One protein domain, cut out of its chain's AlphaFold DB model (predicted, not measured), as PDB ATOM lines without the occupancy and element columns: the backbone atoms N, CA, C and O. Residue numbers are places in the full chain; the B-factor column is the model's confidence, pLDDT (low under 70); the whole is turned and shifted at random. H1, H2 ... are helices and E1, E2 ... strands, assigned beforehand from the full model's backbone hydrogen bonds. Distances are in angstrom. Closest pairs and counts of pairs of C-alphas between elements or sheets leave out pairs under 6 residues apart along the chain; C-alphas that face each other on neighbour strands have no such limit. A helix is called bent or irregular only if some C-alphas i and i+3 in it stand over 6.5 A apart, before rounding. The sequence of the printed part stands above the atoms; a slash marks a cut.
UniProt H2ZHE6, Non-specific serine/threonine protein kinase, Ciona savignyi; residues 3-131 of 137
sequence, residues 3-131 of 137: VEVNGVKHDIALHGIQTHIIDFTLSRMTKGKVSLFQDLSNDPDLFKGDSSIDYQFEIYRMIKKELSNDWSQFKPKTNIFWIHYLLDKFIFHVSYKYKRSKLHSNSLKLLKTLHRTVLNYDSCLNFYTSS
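What this domain is: This is residues 3 to 131 of the 137 residues of the protein "Non-specific serine/threonine protein kinase" of Ciona savignyi (UniProt H2ZHE6). Three helices, H1, H2 and H3, make the core, side by side in a row with H2 in the middle and neighbours running opposite ways; the short helix H4 is set crosswise near the first residues of H2. Two small strand hairpins, E1 with E2 and E3 with E4, lie at the outskirts, joined by a long link of which residues 13 to 23 stick out free. The 129 printed residues include four named strands, then four named helices, E1 E2 E3 E4 H1 H2 H3 H4, and each two-stranded sheet, E1 - E2 and E3 - E4, is antiparallel. The class is mixed, helices and strands. The whole is only just loose, close to compact, with a radius of gyration of the C-alphas of 16.9 A and spans of 48 by 42 by 25 A.

Where its parts are: E3 is residues 28 to 31, 10.5 A long, and E4 is residues 34 to 37, 10.0 A. E1, residues 3 to 5, is 6.5 A long and begins at C-alpha 3 (77.292, -135.846, 40.702); E2, residues 8 to 11, is 10.2 A. H1 is residues 56 to 66, 15.2 A. H2 is residues 77 to 93, 23.7 A, with C-alpha 77 at (79.942, -136.137, 61.889). H3, residues 102 to 120, is the longest helix by residues and measures 28.2 A. H4, residues 124 to 130, is 9.9 A long and ends at C-alpha 130 (80.189, -147.489, 52.565).

How they stand to each other: E3 and E4 form an antiparallel hairpin at 168 degrees, with N 29 and O 36 within hydrogen-bond range at 2.9 A. This hairpin is apart from H2, H3 and H4. E1 and E2 form the other antiparallel hairpin, at 143 degrees, with N 10 and O 3 at 2.8 A. E1 and H4 are only just apart, closest 8.2 A. H2 is the hub, touching three helices. H1 and H2 touch as a helical hairpin, at a shallow tilt of 21 degrees, opposite ways; their closest C-alphas, Ile 63 and Thr 78, are 5.6 A apart. H2 and H3, also a helical hairpin, touch at a shallow tilt of 31 degrees, opposite ways, closest at the C-alphas of Leu 87 and His 115, 5.8 A. H1 and H3 are apart. With residues 77 to 80 alone H2 only just touches H4, with 3 pairs of C-alphas within 8 A, about perpendicular at 86 degrees; the closest C-alphas, Ile 80 and Cys 124, are 6.0 A apart. The helix packing is mostly aligned, only just, with 2 of 3 touching pairs at a shallow tilt. H3 has a kink of 28 degrees near residue 114 and is irregular, C-alphas 116 and 119 being 7.3 A apart. In H1, H2 and H4 every O i to N i+4 pair is within hydrogen-bond range; in H3, 13 of 15 are.

The domain as a whole: The C-alphas of Lys 33 and Arg 100 are the two farthest apart, 53.1 A. The printed part has no cut. The links E2 to E3 and E4 to H1 are long, with 16 and 18 residues. The mean pLDDT of the printed part is 94.5, and no printed residue is under 70.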
ATOM      1  N   VAL A   3      76.420-136.387  39.659       88.19
ATOM      2  CA  VAL A   3      77.292-135.846  40.702       88.19
ATOM      3  C   VAL A   3      78.639-136.542  40.638       88.19
ATOM      4  O   VAL A   3      78.722-137.704  40.248       88.19
ATOM      5  N   GLU A   4      79.695-135.835  41.020       91.44
ATOM      6  CA  GLU A   4      81.029-136.410  41.137       91.44
ATOM      7  C   GLU A   4      81.379-136.581  42.615       91.44
ATOM      8  O   GLU A   4      81.317-135.626  43.391       91.44
ATOM      9  N   VAL A   5      81.734-137.802  43.009       89.69
ATOM     10  CA  VAL A   5      82.174-138.138  44.365       89.69
ATOM     11  C   VAL A   5      83.522-138.833  44.254       89.69
ATOM     12  O   VAL A   5      83.638-139.872  43.614       89.69
ATOM     13  N   ASN A   6      84.561-138.249  44.858       89.75
ATOM     14  CA  ASN A   6      85.941-138.748  44.779       89.75
ATOM     15  C   ASN A   6      86.428-139.001  43.334       89.75
ATOM     16  O   ASN A   6      87.110-139.989  43.073       89.75
ATOM     17  N   GLY A   7      86.056-138.131  42.387       90.44
ATOM     18  CA  GLY A   7      86.429-138.265  40.973       90.44
ATOM     19  C   GLY A   7      85.600-139.279  40.177       90.44
ATOM     20  O   GLY A   7      85.818-139.434  38.977       90.44
ATOM     21  N   VAL A   8      84.643-139.968  40.809       89.81
ATOM     22  CA  VAL A   8      83.747-140.926  40.149       89.81
ATOM     23  C   VAL A   8      82.392-140.273  39.906       89.81
ATOM     24  O   VAL A   8      81.823-139.646  40.799       89.81
ATOM     25  N   LYS A   9      81.864-140.418  38.687       91.94
ATOM     26  CA  LYS A   9      80.532-139.921  38.329       91.94
ATOM     27  C   LYS A   9      79.452-140.899  38.784       91.94
ATOM     28  O   LYS A   9      79.552-142.097  38.535       91.94
ATOM     29  N   HIS A  10      78.400-140.363  39.389       89.19
ATOM     30  CA  HIS A  10      77.228-141.102  39.841       89.19
ATOM     31  C   HIS A  10      75.951-140.457  39.307       89.19
ATOM     32  O   HIS A  10      75.801-139.233  39.340       89.19
ATOM     33  N   ASP A  11      75.004-141.288  38.877       90.00
ATOM     34  CA  ASP A  11      73.677-140.855  38.460       90.00
ATOM     35  C   ASP A  11      72.675-141.004  39.607       90.00
ATOM     36  O   ASP A  11      72.382-142.098  40.079       90.00
ATOM     37  N   ILE A  12      72.115-139.878  40.047       88.44
ATOM     38  CA  ILE A  12      71.071-139.844  41.071       88.44
ATOM     39  C   ILE A  12      69.710-139.659  40.399       88.44
ATOM     40  O   ILE A  12      69.458-138.647  39.727       88.44
ATOM     41  N   ALA A  13      68.815-140.625  40.618       90.75
ATOM     42  CA  ALA A  13      67.421-140.549  40.203       90.75
ATOM     43  C   ALA A  13      66.654-139.528  41.061       90.75
ATOM     44  O   ALA A  13      66.476-139.703  42.266       90.75
ATOM     45  N   LEU A  14      66.170-138.459  40.423       90.31
ATOM     46  CA  LEU A  14      65.498-137.343  41.101       90.31
ATOM     47  C   LEU A  14      64.046-137.638  41.489       90.31
ATOM     48  O   LEU A  14      63.487-136.959  42.342       90.31
ATOM     49  N   HIS A  15      63.406-138.615  40.843       90.88
ATOM     50  CA  HIS A  15      61.989-138.931  41.063       90.88
ATOM     51  C   HIS A  15      61.064-137.695  40.980       90.88
ATOM     52  O   HIS A  15      60.091-137.579  41.722       90.88
ATOM     53  N   GLY A  16      61.384-136.762  40.075       93.12
ATOM     54  CA  GLY A  16      60.630-135.521  39.870       93.12
ATOM     55  C   GLY A  16      60.915-134.403  40.880       93.12
ATOM     56  O   GLY A  16      60.252-133.373  40.817       93.12
ATOM     57  N   ILE A  17      61.880-134.577  41.792       92.06
ATOM     58  CA  ILE A  17      62.227-133.590  42.824       92.06
ATOM     59  C   ILE A  17      63.724-133.269  42.766       92.06
ATOM     60  O   ILE A  17      64.570-134.158  42.823       92.06
ATOM     61  N   GLN A  18      64.051-131.979  42.700       92.50
ATOM     62  CA  GLN A  18      65.416-131.473  42.837       92.50
ATOM     63  C   GLN A  18      65.569-130.747  44.178       92.50
ATOM     64  O   GLN A  18      64.770-129.871  44.508       92.50
ATOM     65  N   THR A  19      66.608-131.098  44.933       91.62
ATOM     66  CA  THR A  19      66.862-130.567  46.280       91.62
ATOM     67  C   THR A  19      68.008-129.559  46.260       91.62
ATOM     68  O   THR A  19      69.022-129.793  45.607       91.62
ATOM     69  N   HIS A  20      67.871-128.472  47.021       93.94
ATOM     70  CA  HIS A  20      68.917-127.474  47.247       93.94
ATOM     71  C   HIS A  20      69.093-127.257  48.753       93.94
ATOM     72  O   HIS A  20      68.103-127.154  49.474       93.94
ATOM     73  N   ILE A  21      70.342-127.197  49.222       95.50
ATOM     74  CA  ILE A  21      70.666-126.809  50.600       95.50
ATOM     75  C   ILE A  21      70.889-125.299  50.602       95.50
ATOM     76  O   ILE A  21      71.645-124.783  49.779       95.50
ATOM     77  N   ILE A  22      70.211-124.606  51.508       96.94
ATOM     78  CA  ILE A  22      70.280-123.156  51.679       96.94
ATOM     79  C   ILE A  22      70.533-122.831  53.149       96.94
ATOM     80  O   ILE A  22      70.537-123.737  53.977       96.94
ATOM     81  N   ASP A  23      70.693-121.540  53.439       95.56
ATOM     82  CA  ASP A  23      70.991-121.002  54.766       95.56
ATOM     83  C   ASP A  23      72.283-121.572  55.368       95.56
ATOM     84  O   ASP A  23      72.342-122.635  55.982       95.56
ATOM     85  N   PHE A  24      73.357-120.814  55.181       95.25
ATOM     86  CA  PHE A  24      74.687-121.158  55.662       95.25
ATOM     87  C   PHE A  24      75.067-120.388  56.933       95.25
ATOM     88  O   PHE A  24      76.243-120.370  57.291       95.25
ATOM     89  N   THR A  25      74.098-119.784  57.636       93.00
ATOM     90  CA  THR A  25      74.346-118.944  58.823       93.00
ATOM     91  C   THR A  25      75.157-119.676  59.894       93.00
ATOM     92  O   THR A  25      76.072-119.103  60.471       93.00
ATOM     93  N   LEU A  26      74.870-120.963  60.120       94.62
ATOM     94  CA  LEU A  26      75.572-121.805  61.101       94.62
ATOM     95  C   LEU A  26      76.568-122.785  60.459       94.62
ATOM     96  O   LEU A  26      77.017-123.737  61.096       94.62
ATOM     97  N   SER A  27      76.879-122.604  59.174       96.00
ATOM     98  CA  SER A  27      77.793-123.493  58.461       96.00
ATOM     99  C   SER A  27      79.249-123.248  58.848       96.00
ATOM    100  O   SER A  27      79.631-122.174  59.311       96.00
ATOM    101  N   ARG A  28      80.087-124.256  58.588       96.62
ATOM    102  CA  ARG A  28      81.537-124.190  58.764       96.62
ATOM    103  C   ARG A  28      82.247-124.715  57.525       96.62
ATOM    104  O   ARG A  28      81.977-125.826  57.073       96.62
ATOM    105  N   MET A  29      83.208-123.961  57.002       96.81
ATOM    106  CA  MET A  29      84.037-124.372  55.867       96.81
ATOM    107  C   MET A  29      85.479-123.887  56.006       96.81
ATOM    108  O   MET A  29      85.756-122.903  56.685       96.81
ATOM    109  N   THR A  30      86.405-124.557  55.322       97.19
ATOM    110  CA  THR A  30      87.811-124.135  55.235       97.19
ATOM    111  C   THR A  30      88.221-124.045  53.773       97.19
ATOM    112  O   THR A  30      87.957-124.963  52.999       97.19
ATOM    113  N   LYS A  31      88.898-122.957  53.399       95.50
ATOM    114  CA  LYS A  31      89.545-122.791  52.093       95.50
ATOM    115  C   LYS A  31      90.989-122.339  52.304       95.50
ATOM    116  O   LYS A  31      91.249-121.223  52.752       95.50
ATOM    117  N   GLY A  32      91.941-123.214  51.982       94.38
ATOM    118  CA  GLY A  32      93.356-122.977  52.269       94.38
ATOM    119  C   GLY A  32      93.599-122.864  53.776       94.38
ATOM    120  O   GLY A  32      93.291-123.791  54.518       94.38
ATOM    121  N   LYS A  33      94.132-121.723  54.224       93.75
ATOM    122  CA  LYS A  33      94.399-121.439  55.647       93.75
ATOM    123  C   LYS A  33      93.252-120.710  56.361       93.75
ATOM    124  O   LYS A  33      93.360-120.453  57.554       93.75
ATOM    125  N   VAL A  34      92.185-120.349  55.646       95.06
ATOM    126  CA  VAL A  34      91.061-119.579  56.197       95.06
ATOM    127  C   VAL A  34      89.904-120.518  56.510       95.06
ATOM    128  O   VAL A  34      89.457-121.264  55.636       95.06
ATOM    129  N   SER A  35      89.403-120.449  57.742       95.50
ATOM    130  CA  SER A  35      88.178-121.127  58.168       95.50
ATOM    131  C   SER A  35      87.092-120.093  58.446       95.50
ATOM    132  O   SER A  35      87.329-119.133  59.172       95.50
ATOM    133  N   LEU A  36      85.917-120.302  57.860       96.19
ATOM    134  CA  LEU A  36      84.707-119.524  58.104       96.19
ATOM    135  C   LEU A  36      83.748-120.400  58.900       96.19
ATOM    136  O   LEU A  36      83.469-121.528  58.487       96.19
ATOM    137  N   PHE A  37      83.286-119.901  60.038       96.31
ATOM    138  CA  PHE A  37      82.328-120.572  60.907       96.31
ATOM    139  C   PHE A  37      81.644-119.539  61.797       96.31
ATOM    140  O   PHE A  37      82.211-118.477  62.057       96.31
ATOM    141  N   GLN A  38      80.449-119.867  62.274       93.38
ATOM    142  CA  GLN A  38      79.798-119.117  63.337       93.38
ATOM    143  C   GLN A  38      80.221-119.701  64.686       93.38
ATOM    144  O   GLN A  38      80.040-120.894  64.932       93.38
ATOM    145  N   ASP A  39      80.781-118.865  65.558       93.12
ATOM    146  CA  ASP A  39      81.094-119.279  66.922       93.12
ATOM    147  C   ASP A  39      79.842-119.181  67.801       93.12
ATOM    148  O   ASP A  39      79.300-118.099  68.023       93.12
ATOM    149  N   LEU A  40      79.383-120.334  68.288       92.25
ATOM    150  CA  LEU A  40      78.219-120.466  69.165       92.25
ATOM    151  C   LEU A  40      78.620-120.827  70.602       92.25
ATOM    152  O   LEU A  40      77.771-121.196  71.414       92.25
ATOM    153  N   SER A  41      79.912-120.744  70.939       89.69
ATOM    154  CA  SER A  41      80.439-121.138  72.251       89.69
ATOM    155  C   SER A  41      79.780-120.391  73.416       89.69
ATOM    156  O   SER A  41      79.615-120.978  74.491       89.69
ATOM    157  N   ASN A  42      79.349-119.149  73.168       84.62
ATOM    158  CA  ASN A  42      78.741-118.229  74.129       84.62
ATOM    159  C   ASN A  42      77.242-117.970  73.894       84.62
ATOM    160  O   ASN A  42      76.707-117.032  74.477       84.62
ATOM    161  N   ASP A  43      76.560-118.767  73.064       85.56
ATOM    162  CA  ASP A  43      75.107-118.658  72.864       85.56
ATOM    163  C   ASP A  43      74.379-119.700  73.729       85.56
ATOM    164  O   ASP A  43      74.258-120.862  73.335       85.56
ATOM    165  N   PRO A  44      73.925-119.356  74.948       78.00
ATOM    166  CA  PRO A  44      73.243-120.311  75.806       78.00
ATOM    167  C   PRO A  44      71.813-120.607  75.347       78.00
ATOM    168  O   PRO A  44      71.271-121.637  75.747       78.00
ATOM    169  N   ASP A  45      71.184-119.735  74.559       83.88
ATOM    170  CA  ASP A  45      69.750-119.818  74.282       83.88
ATOM    171  C   ASP A  45      69.448-120.833  73.181       83.88
ATOM    172  O   ASP A  45      68.481-121.590  73.304       83.88
ATOM    173  N   LEU A  46      70.346-120.977  72.200       83.12
ATOM    174  CA  LEU A  46      70.246-122.013  71.169       83.12
ATOM    175  C   LEU A  46      70.134-123.435  71.757       83.12
ATOM    176  O   LEU A  46      69.426-124.288  71.221       83.12
ATOM    177  N   PHE A  47      70.809-123.700  72.881       87.88
ATOM    178  CA  PHE A  47      70.883-125.042  73.478       87.88
ATOM    179  C   PHE A  47      69.815-125.321  74.544       87.88
ATOM    180  O   PHE A  47      69.721-126.458  75.018       87.88
ATOM    181  N   LYS A  48      69.008-124.318  74.916       89.69
ATOM    182  CA  LYS A  48      67.903-124.450  75.885       89.69
ATOM    183  C   LYS A  48      66.580-124.870  75.250       89.69
ATOM    184  O   LYS A  48      65.629-125.139  75.978       89.69
ATOM    185  N   GLY A  49      66.502-124.910  73.919       89.56
ATOM    186  CA  GLY A  49      65.283-125.305  73.223       89.56
ATOM    187  C   GLY A  49      64.812-126.711  73.611       89.56
ATOM    188  O   GLY A  49      65.612-127.636  73.804       89.56
ATOM    189  N   ASP A  50      63.498-126.866  73.735       90.81
ATOM    190  CA  ASP A  50      62.878-128.120  74.148       90.81
ATOM    191  C   ASP A  50      62.777-129.095  72.967       90.81
ATOM    192  O   ASP A  50      62.051-128.866  71.999       90.81
ATOM    193  N   SER A  51      63.475-130.227  73.065       90.06
ATOM    194  CA  SER A  51      63.430-131.288  72.052       90.06
ATOM    195  C   SER A  51      62.072-131.970  71.918       90.06
ATOM    196  O   SER A  51      61.849-132.647  70.918       90.06
ATOM    197  N   SER A  52      61.173-131.813  72.895       89.88
ATOM    198  CA  SER A  52      59.786-132.264  72.774       89.88
ATOM    199  C   SER A  52      59.004-131.442  71.740       89.88
ATOM    200  O   SER A  52      58.085-131.964  71.111       89.88
ATOM    201  N   ILE A  53      59.410-130.182  71.524       92.81
ATOM    202  CA  ILE A  53      58.845-129.289  70.506       92.81
ATOM    203  C   ILE A  53      59.433-129.630  69.138       92.81
ATOM    204  O   ILE A  53      58.691-129.829  68.176       92.81
ATOM    205  N   ASP A  54      60.764-129.706  69.037       94.88
ATOM    206  CA  ASP A  54      61.427-130.111  67.800       94.88
ATOM    207  C   ASP A  54      62.780-130.789  68.054       94.88
ATOM    208  O   ASP A  54      63.650-130.268  68.756       94.88
ATOM    209  N   TYR A  55      62.992-131.941  67.414       96.94
ATOM    210  CA  TYR A  55      64.220-132.723  67.532       96.94
ATOM    211  C   TYR A  55      65.491-131.951  67.119       96.94
ATOM    212  O   TYR A  55      66.582-132.289  67.578       96.94
ATOM    213  N   GLN A  56      65.380-130.864  66.342       96.25
ATOM    214  CA  GLN A  56      66.512-129.995  65.995       96.25
ATOM    215  C   GLN A  56      67.283-129.491  67.225       96.25
ATOM    216  O   GLN A  56      68.503-129.360  67.181       96.25
ATOM    217  N   PHE A  57      66.600-129.254  68.351       95.75
ATOM    218  CA  PHE A  57      67.262-128.777  69.566       95.75
ATOM    219  C   PHE A  57      68.194-129.833  70.164       95.75
ATOM    220  O   PHE A  57      69.244-129.497  70.714       95.75
ATOM    221  N   GLU A  58      67.867-131.114  69.991       97.19
ATOM    222  CA  GLU A  58      68.775-132.201  70.346       97.19
ATOM    223  C   GLU A  58      69.957-132.278  69.375       97.19
ATOM    224  O   GLU A  58      71.085-132.485  69.814       97.19
ATOM    225  N   ILE A  59      69.747-132.011  68.081       97.62
ATOM    226  CA  ILE A  59      70.840-131.949  67.098       97.62
ATOM    227  C   ILE A  59      71.884-130.907  67.496       97.62
ATOM    228  O   ILE A  59      73.075-131.218  67.511       97.62
ATOM    229  N   TYR A  60      71.470-129.701  67.897       96.00
ATOM    230  CA  TYR A  60      72.409-128.679  68.368       96.00
ATOM    231  C   TYR A  60      73.200-129.134  69.603       96.00
ATOM    232  O   TYR A  60      74.409-128.900  69.678       96.00
ATOM    233  N   ARG A  61      72.564-129.840  70.547       96.12
ATOM    234  CA  ARG A  61      73.253-130.415  71.716       96.12
ATOM    235  C   ARG A  61      74.238-131.520  71.331       96.12
ATOM    236  O   ARG A  61      75.359-131.532  71.840       96.12
ATOM    237  N   MET A  62      73.863-132.405  70.404       97.62
ATOM    238  CA  MET A  62      74.746-133.445  69.863       97.62
ATOM    239  C   MET A  62      75.972-132.836  69.173       97.62
ATOM    240  O   MET A  62      77.093-133.274  69.423       97.62
ATOM    241  N   ILE A  63      75.777-131.790  68.363       97.38
ATOM    242  CA  ILE A  63      76.861-131.055  67.697       97.38
ATOM    243  C   ILE A  63      77.790-130.406  68.729       97.38
ATOM    244  O   ILE A  63      79.001-130.611  68.669       97.38
ATOM    245  N   LYS A  64      77.241-129.681  69.713       96.44
ATOM    246  CA  LYS A  64      78.033-129.041  70.775       96.44
ATOM    247  C   LYS A  64      78.896-130.053  71.531       96.44
ATOM    248  O   LYS A  64      80.058-129.769  71.818       96.44
ATOM    249  N   LYS A  65      78.339-131.232  71.829       97.06
ATOM    250  CA  LYS A  65      79.058-132.337  72.473       97.06
ATOM    251  C   LYS A  65      80.176-132.892  71.584       97.06
ATOM    252  O   LYS A  65      81.284-133.061  72.074       97.06
ATOM    253  N   GLU A  66      79.905-133.144  70.304       97.88
ATOM    254  CA  GLU A  66      80.889-133.661  69.333       97.88
ATOM    255  C   GLU A  66      82.073-132.704  69.119       97.88
ATOM    256  O   GLU A  66      83.205-133.135  68.901       97.88
ATOM    257  N   LEU A  67      81.812-131.399  69.203       97.12
ATOM    258  CA  LEU A  67      82.810-130.341  69.051       97.12
ATOM    259  C   LEU A  67      83.517-129.975  70.362       97.12
ATOM    260  O   LEU A  67      84.416-129.139  70.350       97.12
ATOM    261  N   SER A  68      83.099-130.527  71.506       96.88
ATOM    262  CA  SER A  68      83.540-130.065  72.833       96.88
ATOM    263  C   SER A  68      83.411-128.538  73.006       96.88
ATOM    264  O   SER A  68      84.249-127.903  73.639       96.88
ATOM    265  N   ASN A  69      82.354-127.954  72.426       95.12
ATOM    266  CA  ASN A  69      82.087-126.511  72.339       95.12
ATOM    267  C   ASN A  69      83.109-125.659  71.548       95.12
ATOM    268  O   ASN A  69      83.045-124.433  71.618       95.12
ATOM    269  N   ASP A  70      84.015-126.267  70.779       96.50
ATOM    270  CA  ASP A  70      84.932-125.569  69.869       96.50
ATOM    271  C   ASP A  70      84.416-125.639  68.421       96.50
ATOM    272  O   ASP A  70      84.626-126.604  67.681       96.50
ATOM    273  N   TRP A  71      83.721-124.577  68.014       95.62
ATOM    274  CA  TRP A  71      83.030-124.472  66.724       95.62
ATOM    275  C   TRP A  71      83.964-124.269  65.525       95.62
ATOM    276  O   TRP A  71      83.529-124.360  64.375       95.62
ATOM    277  N   SER A  72      85.260-124.060  65.771       95.12
ATOM    278  CA  SER A  72      86.262-123.971  64.707       95.12
ATOM    279  C   SER A  72      86.604-125.347  64.108       95.12
ATOM    280  O   SER A  72      87.033-125.452  62.943       95.12
ATOM    281  N   GLN A  73      86.382-126.421  64.881       96.88
ATOM    282  CA  GLN A  73      86.770-127.778  64.511       96.88
ATOM    283  C   GLN A  73      86.060-128.266  63.251       96.88
ATOM    284  O   GLN A  73      84.891-127.986  62.985       96.88
ATOM    285  N   PHE A  74      86.778-129.069  62.468       97.19
ATOM    286  CA  PHE A  74      86.178-129.811  61.369       97.19
ATOM    287  C   PHE A  74      85.710-131.185  61.850       97.19
ATOM    288  O   PHE A  74      86.496-132.130  61.918       97.19
ATOM    289  N   LYS A  75      84.416-131.306  62.156       97.94
ATOM    290  CA  LYS A  75      83.771-132.582  62.490       97.94
ATOM    291  C   LYS A  75      82.657-132.889  61.487       97.94
ATOM    292  O   LYS A  75      81.516-132.478  61.704       97.94
ATOM    293  N   PRO A  76      82.931-133.627  60.393       97.81
ATOM    294  CA  PRO A  76      81.914-133.945  59.387       97.81
ATOM    295  C   PRO A  76      80.785-134.844  59.924       97.81
ATOM    296  O   PRO A  76      79.730-134.942  59.294       97.81
ATOM    297  N   LYS A  77      80.972-135.441  61.109       98.50
ATOM    298  CA  LYS A  77      79.942-136.137  61.889       98.50
ATOM    299  C   LYS A  77      78.718-135.261  62.162       98.50
ATOM    300  O   LYS A  77      77.596-135.754  62.168       98.50
ATOM    301  N   THR A  78      78.905-133.952  62.303       98.31
ATOM    302  CA  THR A  78      77.806-132.997  62.517       98.31
ATOM    303  C   THR A  78      76.784-133.012  61.372       98.31
ATOM    304  O   THR A  78      75.583-132.933  61.621       98.31
ATOM    305  N   ASN A  79      77.219-133.249  60.128       98.44
ATOM    306  CA  ASN A  79      76.309-133.424  58.993       98.44
ATOM    307  C   ASN A  79      75.479-134.709  59.119       98.44
ATOM    308  O   ASN A  79      74.314-134.724  58.737       98.44
ATOM    309  N   ILE A  80      76.042-135.782  59.685       98.62
ATOM    310  CA  ILE A  80      75.309-137.032  59.937       98.62
ATOM    311  C   ILE A  80      74.173-136.818  60.943       98.62
ATOM    312  O   ILE A  80      73.098-137.387  60.761       98.62
ATOM    313  N   PHE A  81      74.359-135.958  61.947       98.69
ATOM    314  CA  PHE A  81      73.280-135.607  62.876       98.69
ATOM    315  C   PHE A  81      72.120-134.905  62.155       98.69
ATOM    316  O   PHE A  81      70.963-135.273  62.355       98.69
ATOM    317  N   TRP A  82      72.410-133.987  61.230       98.50
ATOM    318  CA  TRP A  82      71.376-133.367  60.394       98.50
ATOM    319  C   TRP A  82      70.693-134.351  59.432       98.50
ATOM    320  O   TRP A  82      69.485-134.256  59.219       98.50
ATOM    321  N   ILE A  83      71.406-135.347  58.892       98.38
ATOM    322  CA  ILE A  83      70.764-136.423  58.117       98.38
ATOM    323  C   ILE A  83      69.830-137.257  59.004       98.38
ATOM    324  O   ILE A  83      68.724-137.586  58.578       98.38
ATOM    325  N   HIS A  84      70.238-137.574  60.237       98.56
ATOM    326  CA  HIS A  84      69.385-138.284  61.193       98.56
ATOM    327  C   HIS A  84      68.099-137.498  61.490       98.56
ATOM    328  O   HIS A  84      67.009-138.062  61.433       98.56
ATOM    329  N   TYR A  85      68.209-136.182  61.683       98.56
ATOM    330  CA  TYR A  85      67.062-135.283  61.813       98.56
ATOM    331  C   TYR A  85      66.119-135.311  60.606       98.56
ATOM    332  O   TYR A  85      64.907-135.439  60.765       98.56
ATOM    333  N   LEU A  86      66.652-135.229  59.383       98.31
ATOM    334  CA  LEU A  86      65.821-135.290  58.178       98.31
ATOM    335  C   LEU A  86      65.095-136.635  58.056       98.31
ATOM    336  O   LEU A  86      63.920-136.666  57.696       98.31
ATOM    337  N   LEU A  87      65.766-137.742  58.386       98.25
ATOM    338  CA  LEU A  87      65.145-139.067  58.410       98.25
ATOM    339  C   LEU A  87      64.006-139.134  59.433       98.25
ATOM    340  O   LEU A  87      62.946-139.663  59.101       98.25
ATOM    341  N   ASP A  88      64.193-138.571  60.627       98.19
ATOM    342  CA  ASP A  88      63.143-138.455  61.644       98.19
ATOM    343  C   ASP A  88      61.927-137.683  61.094       98.19
ATOM    344  O   ASP A  88      60.803-138.202  61.082       98.19
ATOM    345  N   LYS A  89      62.156-136.515  60.475       98.06
ATOM    346  CA  LYS A  89      61.092-135.734  59.824       98.06
ATOM    347  C   LYS A  89      60.378-136.509  58.724       98.06
ATOM    348  O   LYS A  89      59.148-136.513  58.681       98.06
ATOM    349  N   PHE A  90      61.111-137.204  57.858       97.25
ATOM    350  CA  PHE A  90      60.512-138.016  56.800       97.25
ATOM    351  C   PHE A  90      59.661-139.158  57.362       97.25
ATOM    352  O   PHE A  90      58.589-139.438  56.834       97.25
ATOM    353  N   ILE A  91      60.088-139.808  58.443       97.62
ATOM    354  CA  ILE A  91      59.373-140.962  58.998       97.62
ATOM    355  C   ILE A  91      58.126-140.536  59.781       97.62
ATOM    356  O   ILE A  91      57.091-141.197  59.657       97.62
ATOM    357  N   PHE A  92      58.220-139.476  60.587       96.56
ATOM    358  CA  PHE A  92      57.205-139.156  61.596       96.56
ATOM    359  C   PHE A  92      56.392-137.892  61.305       96.56
ATOM    360  O   PHE A  92      55.269-137.778  61.794       96.56
ATOM    361  N   HIS A  93      56.905-136.968  60.488       95.88
ATOM    362  CA  HIS A  93      56.282-135.655  60.277       95.88
ATOM    363  C   HIS A  93      55.766-135.431  58.849       95.88
ATOM    364  O   HIS A  93      54.909-134.574  58.633       95.88
ATOM    365  N   VAL A  94      56.226-136.207  57.863       95.69
ATOM    366  CA  VAL A  94      55.737-136.096  56.483       95.69
ATOM    367  C   VAL A  94      54.461-136.914  56.267       95.69
ATOM    368  O   VAL A  94      54.399-138.123  56.498       95.69
ATOM    369  N   SER A  95      53.432-136.262  55.724       94.88
ATOM    370  CA  SER A  95      52.203-136.927  55.283       94.88
ATOM    371  C   SER A  95      52.294-137.384  53.828       94.88
ATOM    372  O   SER A  95      52.161-136.600  52.893       94.88
ATOM    373  N   TYR A  96      52.462-138.689  53.629       95.06
ATOM    374  CA  TYR A  96      52.499-139.293  52.294       95.06
ATOM    375  C   TYR A  96      51.101-139.572  51.728       95.06
ATOM    376  O   TYR A  96      50.233-140.091  52.431       95.06
ATOM    377  N   LYS A  97      50.903-139.309  50.428       93.38
ATOM    378  CA  LYS A  97      49.624-139.511  49.719       93.38
ATOM    379  C   LYS A  97      49.246-140.992  49.549       93.38
ATOM    380  O   LYS A  97      48.106-141.373  49.788       93.38
ATOM    381  N   TYR A  98      50.199-141.849  49.173       92.81
ATOM    382  CA  TYR A  98      49.937-143.242  48.767       92.81
ATOM    383  C   TYR A  98      50.378-144.282  49.813       92.81
ATOM    384  O   TYR A  98      51.149-145.198  49.512       92.81
ATOM    385  N   LYS A  99      49.869-144.163  51.048       92.56
ATOM    386  CA  LYS A  99      50.311-144.962  52.216       92.56
ATOM    387  C   LYS A  99      50.099-146.480  52.095       92.56
ATOM    388  O   LYS A  99      50.751-147.246  52.790       92.56
ATOM    389  N   ARG A 100      49.193-146.931  51.221       93.31
ATOM    390  CA  ARG A 100      48.895-148.364  51.012       93.31
ATOM    391  C   ARG A 100      49.744-149.018  49.918       93.31
ATOM    392  O   ARG A 100      49.654-150.222  49.716       93.31
ATOM    393  N   SER A 101      50.546-148.239  49.190       96.38
ATOM    394  CA  SER A 101      51.355-148.775  48.095       96.38
ATOM    395  C   SER A 101      52.523-149.620  48.611       96.38
ATOM    396  O   SER A 101      53.112-149.337  49.659       96.38
ATOM    397  N   LYS A 102      52.910-150.641  47.835       95.62
ATOM    398  CA  LYS A 102      54.093-151.456  48.140       95.62
ATOM    399  C   LYS A 102      55.369-150.614  48.158       95.62
ATOM    400  O   LYS A 102      56.203-150.803  49.041       95.62
ATOM    401  N   LEU A 103      55.469-149.654  47.235       94.00
ATOM    402  CA  LEU A 103      56.554-148.678  47.187       94.00
ATOM    403  C   LEU A 103      56.671-147.924  48.515       94.00
ATOM    404  O   LEU A 103      57.732-147.954  49.124       94.00
ATOM    405  N   HIS A 104      55.574-147.340  49.016       95.38
ATOM    406  CA  HIS A 104      55.585-146.627  50.294       95.38
ATOM    407  C   HIS A 104      56.065-147.511  51.450       95.38
ATOM    408  O   HIS A 104      56.934-147.100  52.214       95.38
ATOM    409  N   SER A 105      55.540-148.734  51.565       96.62
ATOM    410  CA  SER A 105      55.950-149.662  52.625       96.62
ATOM    411  C   SER A 105      57.445-150.005  52.549       96.62
ATOM    412  O   SER A 105      58.135-149.957  53.570       96.62
ATOM    413  N   ASN A 106      57.963-150.294  51.351       95.75
ATOM    414  CA  ASN A 106      59.377-150.601  51.142       95.75
ATOM    415  C   ASN A 106      60.273-149.384  51.440       95.75
ATOM    416  O   ASN A 106      61.249-149.515  52.178       95.75
ATOM    417  N   SER A 107      59.921-148.198  50.934       95.00
ATOM    418  CA  SER A 107      60.659-146.955  51.185       95.00
ATOM    419  C   SER A 107      60.659-146.584  52.668       95.00
ATOM    420  O   SER A 107      61.704-146.239  53.209       95.00
ATOM    421  N   LEU A 108      59.527-146.718  53.367       96.75
ATOM    422  CA  LEU A 108      59.456-146.429  54.800       96.75
ATOM    423  C   LEU A 108      60.277-147.429  55.625       96.75
ATOM    424  O   LEU A 108      60.898-147.046  56.616       96.75
ATOM    425  N   LYS A 109      60.320-148.707  55.218       96.69
ATOM    426  CA  LYS A 109      61.209-149.703  55.834       96.69
ATOM    427  C   LYS A 109      62.674-149.299  55.662       96.69
ATOM    428  O   LYS A 109      63.416-149.344  56.638       96.69
ATOM    429  N   LEU A 110      63.067-148.865  54.463       95.62
ATOM    430  CA  LEU A 110      64.414-148.365  54.199       95.62
ATOM    431  C   LEU A 110      64.742-147.142  55.066       95.62
ATOM    432  O   LEU A 110      65.757-147.161  55.754       95.62
ATOM    433  N   LEU A 111      63.871-146.127  55.102       97.25
ATOM    434  CA  LEU A 111      64.064-144.931  55.932       97.25
ATOM    435  C   LEU A 111      64.256-145.293  57.408       97.25
ATOM    436  O   LEU A 111      65.188-144.808  58.039       97.25
ATOM    437  N   LYS A 112      63.431-146.197  57.953       97.62
ATOM    438  CA  LYS A 112      63.561-146.667  59.343       97.62
ATOM    439  C   LYS A 112      64.866-147.418  59.595       97.62
ATOM    440  O   LYS A 112      65.444-147.276  60.670       97.62
ATOM    441  N   THR A 113      65.330-148.219  58.637       96.88
ATOM    442  CA  THR A 113      66.646-148.865  58.729       96.88
ATOM    443  C   THR A 113      67.751-147.815  58.760       96.88
ATOM    444  O   THR A 113      68.578-147.860  59.663       96.88
ATOM    445  N   LEU A 114      67.722-146.842  57.845       96.88
ATOM    446  CA  LEU A 114      68.703-145.756  57.803       96.88
ATOM    447  C   LEU A 114      68.696-144.931  59.087       96.88
ATOM    448  O   LEU A 114      69.753-144.679  59.643       96.88
ATOM    449  N   HIS A 115      67.524-144.567  59.605       97.88
ATOM    450  CA  HIS A 115      67.405-143.821  60.858       97.88
ATOM    451  C   HIS A 115      68.117-144.537  62.016       97.88
ATOM    452  O   HIS A 115      68.802-143.909  62.810       97.88
ATOM    453  N   ARG A 116      68.035-145.871  62.080       97.38
ATOM    454  CA  ARG A 116      68.712-146.666  63.120       97.38
ATOM    455  C   ARG A 116      70.224-146.775  62.934       97.38
ATOM    456  O   ARG A 116      70.922-147.014  63.912       97.38
ATOM    457  N   THR A 117      70.725-146.681  61.704       96.62
ATOM    458  CA  THR A 117      72.130-146.987  61.391       96.62
ATOM    459  C   THR A 117      72.962-145.768  61.018       96.62
ATOM    460  O   THR A 117      74.184-145.834  61.122       96.62
ATOM    461  N   VAL A 118      72.353-144.652  60.606       97.75
ATOM    462  CA  VAL A 118      73.078-143.505  60.036       97.75
ATOM    463  C   VAL A 118      74.047-142.869  61.038       97.75
ATOM    464  O   VAL A 118      75.123-142.420  60.654       97.75
ATOM    465  N   LEU A 119      73.725-142.905  62.336       98.00
ATOM    466  CA  LEU A 119      74.592-142.386  63.398       98.00
ATOM    467  C   LEU A 119      75.892-143.189  63.572       98.00
ATOM    468  O   LEU A 119      76.819-142.696  64.211       98.00
ATOM    469  N   ASN A 120      76.003-144.376  62.970       97.31
ATOM    470  CA  ASN A 120      77.224-145.185  62.999       97.31
ATOM    471  C   ASN A 120      78.278-144.720  61.979       97.31
ATOM    472  O   ASN A 120      79.410-145.179  62.047       97.31
ATOM    473  N   TYR A 121      77.937-143.822  61.048       97.75
ATOM    474  CA  TYR A 121      78.873-143.310  60.037       97.75
ATOM    475  C   TYR A 121      79.542-142.016  60.488       97.75
ATOM    476  O   TYR A 121      78.914-141.189  61.148       97.75
ATOM    477  N   ASP A 122      80.791-141.795  60.089       97.44
ATOM    478  CA  ASP A 122      81.580-140.643  60.557       97.44
ATOM    479  C   ASP A 122      81.376-139.369  59.734       97.44
ATOM    480  O   ASP A 122      81.695-138.265  60.169       97.44
ATOM    481  N   SER A 123      80.844-139.504  58.523       98.19
ATOM    482  CA  SER A 123      80.565-138.388  57.619       98.19
ATOM    483  C   SER A 123      79.556-138.794  56.550       98.19
ATOM    484  O   SER A 123      79.388-139.980  56.267       98.19
ATOM    485  N   CYS A 124      78.930-137.815  55.891       96.44
ATOM    486  CA  CYS A 124      78.062-138.083  54.738       96.44
ATOM    487  C   CYS A 124      78.812-138.774  53.585       96.44
ATOM    488  O   CYS A 124      78.230-139.611  52.904       96.44
ATOM    489  N   LEU A 125      80.107-138.485  53.401       95.25
ATOM    490  CA  LEU A 125      80.941-139.167  52.407       95.25
ATOM    491  C   LEU A 125      81.156-140.642  52.766       95.25
ATOM    492  O   LEU A 125      81.009-141.515  51.911       95.25
ATOM    493  N   ASN A 126      81.473-140.934  54.030       95.69
ATOM    494  CA  ASN A 126      81.603-142.305  54.519       95.69
ATOM    495  C   ASN A 126      80.269-143.060  54.416       95.69
ATOM    496  O   ASN A 126      80.253-144.191  53.937       95.69
ATOM    497  N   PHE A 127      79.151-142.415  54.762       95.56
ATOM    498  CA  PHE A 127      77.813-142.976  54.582       95.56
ATOM    499  C   PHE A 127      77.514-143.300  53.114       95.56
ATOM    500  O   PHE A 127      77.102-144.420  52.810       95.56
ATOM    501  N   TYR A 128      77.777-142.360  52.204       92.81
ATOM    502  CA  TYR A 128      77.533-142.544  50.777       92.81
ATOM    503  C   TYR A 128      78.378-143.677  50.179       92.81
ATOM    504  O   TYR A 128      77.860-144.524  49.464       92.81
ATOM    505  N   THR A 129      79.669-143.736  50.512       91.25
ATOM    506  CA  THR A 129      80.605-144.710  49.921       91.25
ATOM    507  C   THR A 129      80.536-146.105  50.552       91.25
ATOM    508  O   THR A 129      80.813-147.095  49.879       91.25
ATOM    509  N   SER A 130      80.160-146.212  51.830       91.12
ATOM    510  CA  SER A 130      80.189-147.489  52.565       91.12
ATOM    511  C   SER A 130      78.831-148.190  52.614       91.12
ATOM    512  O   SER A 130      78.769-149.406  52.801       91.12
ATOM    513  N   SER A 131      77.731-147.449  52.462       89.31
ATOM    514  CA  SER A 131      76.387-148.026  52.451       89.31
ATOM    515  C   SER A 131      76.139-148.812  51.164       89.31
ATOM    516  O   SER A 131      76.415-148.337  50.065       89.31
TER     517      SER A 131